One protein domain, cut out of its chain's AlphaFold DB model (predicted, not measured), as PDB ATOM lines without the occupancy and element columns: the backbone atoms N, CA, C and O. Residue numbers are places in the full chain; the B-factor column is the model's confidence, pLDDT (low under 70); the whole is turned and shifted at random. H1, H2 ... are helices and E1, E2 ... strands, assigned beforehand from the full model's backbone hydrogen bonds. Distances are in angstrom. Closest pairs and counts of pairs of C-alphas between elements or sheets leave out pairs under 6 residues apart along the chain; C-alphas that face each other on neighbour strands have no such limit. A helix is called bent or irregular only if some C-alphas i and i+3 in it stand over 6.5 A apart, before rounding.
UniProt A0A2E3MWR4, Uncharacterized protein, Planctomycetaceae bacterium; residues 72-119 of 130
ATOM      1  N   PRO A  72       3.534  24.827  54.160       90.38
ATOM      2  CA  PRO A  72       4.844  25.014  54.767       90.38
ATOM      3  C   PRO A  72       5.858  24.014  54.202       90.38
ATOM      4  O   PRO A  72       5.599  22.812  54.193       90.38
ATOM      5  N   LEU A  73       7.013  24.514  53.769       90.19
ATOM      6  CA  LEU A  73       8.139  23.732  53.255       90.19
ATOM      7  C   LEU A  73       9.445  24.174  53.931       90.19
ATOM      8  O   LEU A  73       9.546  25.283  54.468       90.19
ATOM      9  N   LEU A  74      10.461  23.319  53.869       92.69
ATOM     10  CA  LEU A  74      11.846  23.648  54.192       92.69
ATOM     11  C   LEU A  74      12.646  23.881  52.913       92.69
ATOM     12  O   LEU A  74      12.540  23.122  51.949       92.69
ATOM     13  N   CYS A  75      13.472  24.923  52.913       91.50
ATOM     14  CA  CYS A  75      14.368  25.186  51.804       91.50
ATOM     15  C   CYS A  75      15.441  24.093  51.712       91.50
ATOM     16  O   CYS A  75      16.191  23.888  52.664       91.50
ATOM     17  N   THR A  76      15.569  23.451  50.554       89.62
ATOM     18  CA  THR A  76      16.606  22.441  50.286       89.62
ATOM     19  C   THR A  76      18.020  23.019  50.266       89.62
ATOM     20  O   THR A  76      18.977  22.283  50.476       89.62
ATOM     21  N   CYS A  77      18.165  24.329  50.047       90.94
ATOM     22  CA  CYS A  77      19.461  25.003  50.015       90.94
ATOM     23  C   CYS A  77      19.922  25.470  51.405       90.94
ATOM     24  O   CYS A  77      21.070  25.244  51.773       90.94
ATOM     25  N   CYS A  78      19.062  26.146  52.174       93.50
ATOM     26  CA  CYS A  78      19.460  26.799  53.433       93.50
ATOM     27  C   CYS A  78      18.719  26.294  54.680       93.50
ATOM     28  O   CYS A  78      19.020  26.733  55.787       93.50
ATOM     29  N   GLY A  79      17.729  25.409  54.529       92.31
ATOM     30  CA  GLY A  79      16.914  24.898  55.635       92.31
ATOM     31  C   GLY A  79      15.868  25.878  56.182       92.31
ATOM     32  O   GLY A  79      15.142  25.531  57.113       92.31
ATOM     33  N   ALA A  80      15.752  27.091  55.628       92.69
ATOM     34  CA  ALA A  80      14.759  28.069  56.069       92.69
ATOM     35  C   ALA A  80      13.320  27.585  55.827       92.69
ATOM     36  O   ALA A  80      13.032  26.904  54.842       92.69
ATOM     37  N   ARG A  81      12.395  27.979  56.708       91.75
ATOM     38  CA  ARG A  81      10.958  27.744  56.513       91.75
ATOM     39  C   ARG A  81      10.405  28.707  55.471       91.75
ATOM     40  O   ARG A  81      10.680  29.902  55.527       91.75
ATOM     41  N   MET A  82       9.584  28.190  54.570       89.38
ATOM     42  CA  MET A  82       8.926  28.963  53.521       89.38
ATOM     43  C   MET A  82       7.494  28.475  53.294       89.38
ATOM     44  O   MET A  82       7.130  27.374  53.706       89.38
ATOM     45  N   ILE A  83       6.698  29.286  52.603       88.38
ATOM     46  CA  ILE A  83       5.423  28.861  52.026       88.38
ATOM     47  C   ILE A  83       5.634  28.673  50.526       88.38
ATOM     48  O   ILE A  83       6.162  29.559  49.854       88.38
ATOM     49  N   GLY A  84       5.237  27.517  50.007       88.19
ATOM     50  CA  GLY A  84       5.370  27.177  48.594       88.19
ATOM     51  C   GLY A  84       4.387  26.094  48.183       88.19
ATOM     52  O   GLY A  84       3.660  25.559  49.017       88.19
ATOM     53  N   ARG A  85       4.346  25.759  46.896       86.00
ATOM     54  CA  ARG A  85       3.581  24.596  46.425       86.00
ATOM     55  C   ARG A  85       4.529  23.428  46.237       86.00
ATOM     56  O   ARG A  85       5.579  23.581  45.621       86.00
ATOM     57  N   GLN A  86       4.132  22.271  46.754       83.81
ATOM     58  CA  GLN A  86       4.890  21.036  46.599       83.81
ATOM     59  C   GLN A  86       5.029  20.699  45.112       83.81
ATOM     60  O   GLN A  86       4.026  20.616  44.397       83.81
ATOM     61  N   PHE A  87       6.262  20.488  44.660       77.44
ATOM     62  CA  PHE A  87       6.515  20.045  43.296       77.44
ATOM     63  C   PHE A  87       6.149  18.560  43.165       77.44
ATOM     64  O   PHE A  87       6.503  17.744  44.020       77.44
ATOM     65  N   HIS A  88       5.363  18.221  42.140       62.59
ATOM     66  CA  HIS A  88       4.849  16.867  41.939       62.59
ATOM     67  C   HIS A  88       6.009  15.877  41.731       62.59
ATOM     68  O   HIS A  88       6.907  16.149  40.941       62.59
ATOM     69  N   ASN A  89       5.976  14.737  42.432       58.94
ATOM     70  CA  ASN A  89       7.005  13.681  42.420       58.94
ATOM     71  C   ASN A  89       8.385  14.046  43.010       58.94
ATOM     72  O   ASN A  89       9.373  13.390  42.691       58.94
ATOM     73  N   GLN A  90       8.455  15.037  43.902       62.72
ATOM     74  CA  GLN A  90       9.633  15.321  44.738       62.72
ATOM     75  C   GLN A  90       9.306  15.103  46.225       62.72
ATOM     76  O   GLN A  90       8.127  15.101  46.598       62.72
ATOM     77  N   ASP A  91      10.333  14.934  47.067       60.56
ATOM     78  CA  ASP A  91      10.191  14.716  48.514       60.56
ATOM     79  C   ASP A  91       9.221  15.715  49.158       60.56
ATOM     80  O   ASP A  91       9.331  16.934  48.990       60.56
ATOM     81  N   THR A  92       8.253  15.198  49.918       73.81
ATOM     82  CA  THR A  92       7.235  16.022  50.577       73.81
ATOM     83  C   THR A  92       7.854  16.895  51.661       73.81
ATOM     84  O   THR A  92       8.593  16.395  52.506       73.81
ATOM     85  N   GLY A  93       7.486  18.177  51.695       83.19
ATOM     86  CA  GLY A  93       7.927  19.105  52.739       83.19
ATOM     87  C   GLY A  93       9.175  19.912  52.384       83.19
ATOM     88  O   GLY A  93       9.649  20.676  53.224       83.19
ATOM     89  N   PHE A  94       9.679  19.795  51.155       86.56
ATOM     90  CA  PHE A  94      10.854  20.521  50.685       86.56
ATOM     91  C   PHE A  94      10.552  21.409  49.472       86.56
ATOM     92  O   PHE A  94       9.684  21.111  48.654       86.56
ATOM     93  N   GLY A  95      11.273  22.525  49.373       88.50
ATOM     94  CA  GLY A  95      11.172  23.494  48.281       88.50
ATOM     95  C   GLY A  95      12.380  24.429  48.243       88.50
ATOM     96  O   GLY A  95      13.374  24.192  48.924       88.50
ATOM     97  N   LEU A  96      12.309  25.507  47.464       89.19
ATOM     98  CA  LEU A  96      13.371  26.510  47.383       89.19
ATOM     99  C   LEU A  96      12.828  27.883  47.801       89.19
ATOM    100  O   LEU A  96      11.803  28.317  47.280       89.19
ATOM    101  N   CYS A  97      13.473  28.551  48.764       89.31
ATOM    102  CA  CYS A  97      13.005  29.856  49.234       89.31
ATOM    103  C   CYS A  97      13.362  30.976  48.246       89.31
ATOM    104  O   CYS A  97      14.199  30.802  47.362       89.31
ATOM    105  N   ASN A  98      12.755  32.148  48.444       85.00
ATOM    106  CA  ASN A  98      12.942  33.310  47.571       85.00
ATOM    107  C   ASN A  98      14.376  33.874  47.608       85.00
ATOM    108  O   ASN A  98      14.798  34.496  46.646       85.00
ATOM    109  N   ASP A  99      15.144  33.632  48.672       87.69
ATOM    110  CA  ASP A  99      16.547  34.072  48.727       87.69
ATOM    111  C   ASP A  99      17.473  33.090  47.992       87.69
ATOM    112  O   ASP A  99      18.454  33.473  47.358       87.69
ATOM    113  N   CYS A 100      17.160  31.793  48.063       91.25
ATOM    114  CA  CYS A 100      17.966  30.749  47.434       91.25
ATOM    115  C   CYS A 100      17.601  30.514  45.967       91.25
ATOM    116  O   CYS A 100      18.414  29.955  45.236       91.25
ATOM    117  N   VAL A 101      16.416  30.932  45.513       88.25
ATOM    118  CA  VAL A 101      16.010  30.767  44.112       88.25
ATOM    119  C   VAL A 101      16.927  31.496  43.153       88.25
ATOM    120  O   VAL A 101      17.369  30.878  42.189       88.25
ATOM    121  N   ASP A 102      17.276  32.749  43.429       87.31
ATOM    122  CA  ASP A 102      18.169  33.508  42.554       87.31
ATOM    123  C   ASP A 102      19.570  32.890  42.568       87.31
ATOM    124  O   ASP A 102      20.138  32.594  41.517       87.31
ATOM    125  N   TYR A 103      20.062  32.545  43.762       89.25
ATOM    126  CA  TYR A 103      21.347  31.871  43.940       89.25
ATOM    127  C   TYR A 103      21.454  30.553  43.149       89.25
ATOM    128  O   TYR A 103      22.474  30.298  42.500       89.25
ATOM    129  N   CYS A 104      20.424  29.703  43.205       87.88
ATOM    130  CA  CYS A 104      20.399  28.421  42.506       87.88
ATOM    131  C   CYS A 104      20.134  28.586  41.002       87.88
ATOM    132  O   CYS A 104      20.697  27.829  40.208       87.88
ATOM    133  N   ALA A 105      19.325  29.569  40.594       85.69
ATOM    134  CA  ALA A 105      19.050  29.848  39.187       85.69
ATOM    135  C   ALA A 105      20.320  30.295  38.450       85.69
ATOM    136  O   ALA A 105      20.622  29.767  37.385       85.69
ATOM    137  N   GLU A 106      21.114  31.186  39.055       87.69
ATOM    138  CA  GLU A 106      22.403  31.648  38.516       87.69
ATOM    139  C   GLU A 106      23.433  30.522  38.324       87.69
ATOM    140  O   GLU A 106      24.348  30.645  37.513       87.69
ATOM    141  N   ARG A 107      23.308  29.433  39.090       85.94
ATOM    142  CA  ARG A 107      24.251  28.298  39.101       85.94
ATOM    143  C   ARG A 107      23.750  27.087  38.326       85.94
ATOM    144  O   ARG A 107      24.441  26.072  38.267       85.94
ATOM    145  N   SER A 108      22.559  27.177  37.749       84.06
ATOM    146  CA  SER A 108      21.984  26.099  36.957       84.06
ATOM    147  C   SER A 108      22.503  26.142  35.527       84.06
ATOM    148  O   SER A 108      22.704  27.209  34.956       84.06
ATOM    149  N   THR A 109      22.705  24.970  34.927       78.19
ATOM    150  CA  THR A 109      23.238  24.860  33.561       78.19
ATOM    151  C   THR A 109      22.267  25.411  32.513       78.19
ATOM    152  O   THR A 109      22.703  25.917  31.481       78.19
ATOM    153  N   SER A 110      20.956  25.354  32.770       77.94
ATOM    154  CA  SER A 110      19.931  26.016  31.959       77.94
ATOM    155  C   SER A 110      18.682  26.353  32.779       77.94
ATOM    156  O   SER A 110      18.429  25.765  33.834       77.94
ATOM    157  N   SER A 111      17.871  27.288  32.273       73.94
ATOM    158  CA  SER A 111      16.571  27.635  32.862       73.94
ATOM    159  C   SER A 111      15.595  26.456  32.849       73.94
ATOM    160  O   SER A 111      14.835  26.284  33.796       73.94
ATOM    161  N   GLU A 112      15.641  25.620  31.813       74.38
ATOM    162  CA  GLU A 112      14.824  24.411  31.710       74.38
ATOM    163  C   GLU A 112      15.189  23.391  32.796       74.38
ATOM    164  O   GLU A 112      14.315  22.931  33.528       74.38
ATOM    165  N   GLN A 113      16.484  23.099  32.976       75.31
ATOM    166  CA  GLN A 113      16.938  22.189  34.031       75.31
ATOM    167  C   GLN A 113      16.606  22.719  35.427       75.31
ATOM    168  O   GLN A 113      16.214  21.952  36.310       75.31
ATOM    169  N   PHE A 114      16.717  24.034  35.627       84.00
ATOM    170  CA  PHE A 114      16.326  24.664  36.883       84.00
ATOM    171  C   PHE A 114      14.845  24.422  37.189       84.00
ATOM    172  O   PHE A 114      14.502  23.987  38.288       84.00
ATOM    173  N   GLN A 115      13.976  24.629  36.199       83.12
ATOM    174  CA  GLN A 115      12.534  24.439  36.349       83.12
ATOM    175  C   GLN A 115      12.151  22.974  36.570       83.12
ATOM    176  O   GLN A 115      11.269  22.688  37.378       83.12
ATOM    177  N   GLN A 116      12.836  22.041  35.906       79.50
ATOM    178  CA  GLN A 116      12.650  20.602  36.111       79.50
ATOM    179  C   GLN A 116      13.105  20.129  37.499       79.50
ATOM    180  O   GLN A 116      12.627  19.104  37.976       79.50
ATOM    181  N   THR A 117      14.011  20.863  38.152       80.69
ATOM    182  CA  THR A 117      14.561  20.490  39.464       80.69
ATOM    183  C   THR A 117      13.806  21.154  40.613       80.69
ATOM    184  O   THR A 117      13.390  20.483  41.553       80.69
ATOM    185  N   TYR A 118      13.615  22.471  40.542       82.06
ATOM    186  CA  TYR A 118      13.111  23.290  41.652       82.06
ATOM    187  C   TYR A 118      11.712  23.861  41.404       82.06
ATOM    188  O   TYR A 118      11.135  24.513  42.277       82.06
ATOM    189  N   GLY A 119      11.150  23.607  40.223       84.12
ATOM    190  CA  GLY A 119       9.854  24.114  39.818       84.12
ATOM    191  C   GLY A 119       9.906  25.534  39.249       84.12
ATOM    192  O   GLY A 119      10.934  26.065  38.843       84.12
TER     193      GLY A 119
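Overview. This is residues 72 to 119 of the 130 residues of an uncharacterized protein of Planctomycetaceae bacterium (UniProt A0A2E3MWR4). A small hairpin of two strands, E1 and E2, forms one end of a flat domain, and two short helices, H1 and H2, form a V at the other, joined by a tight link. Between hairpin and helices a long loop, residues 85 to 97, runs out and folds back to E1, where residues 94 to 95 pair with it in parallel. The printed part has 48 residues with two named strands and two named helices, in the order E1, E2, H1, H2; the sheet has the order E1 - E2 and is antiparallel, and the class is mixed, helices and strands. The whole is compact, with a radius of gyration of the C-alphas of 10.2 A, and its C-alphas span 27 by 22 by 12 A.

Arrangement. E1, residues 72 to 75, and E2, residues 81 to 84, are antiparallel neighbours and form a hairpin, with an angle of 116 degrees between their directions. The C-alphas of Leu 73 and Met 82 face each other at 5.3 A. N 73 and O 82 are within hydrogen-bond range at 2.9 A, as are N 82 and O 73 at 2.9 A. Residues 74 to 75 of E1 also pair in parallel with residues 94 to 95, a stretch too short to be named. The closest C-alphas of E1 and H1, residues 98 to 106, are those of Cys 75 and Cys 100, 7.9 A apart. H1 and H2, residues 111 to 118, touch only at the corner by their link, and only just, with 3 pairs of C-alphas within 8 A. Their closest C-alphas are those of Ala 105 and Phe 114, 6.3 A apart. They run opposite ways at a steep tilt of 43 degrees. H2 is apart from E1 and from E2. Every O i to N i+4 pair is within hydrogen-bond range in H2, and 3 of 5 are in H1.

Along the chain. E1 begins at C-alpha 72, (4.844, 25.014, 54.767), and measures 10.0 A to C-alpha 75. E2, from Arg 81 to Gly 84, measures 9.7 A. H1 begins at C-alpha 98, (12.942, 33.310, 47.571), and measures 13.2 A to C-alpha 106. It is neither bent nor irregular, but only just: C-alphas 99 and 102 are 6.4 A apart. H2 measures 10.4 A and ends at C-alpha 118, (13.111, 23.290, 41.652).

Size, cuts and confidence. The two C-alphas farthest apart are those of Pro 72 and Thr 109, at 28.1 A. The printed part has no cut. The links E1 to E2 and H1 to H2 are tight, and the link E2 to H1, 13 residues, is long. The mean pLDDT of the printed part is 83.7, and residues 88 to 91, in the long link, are under 70.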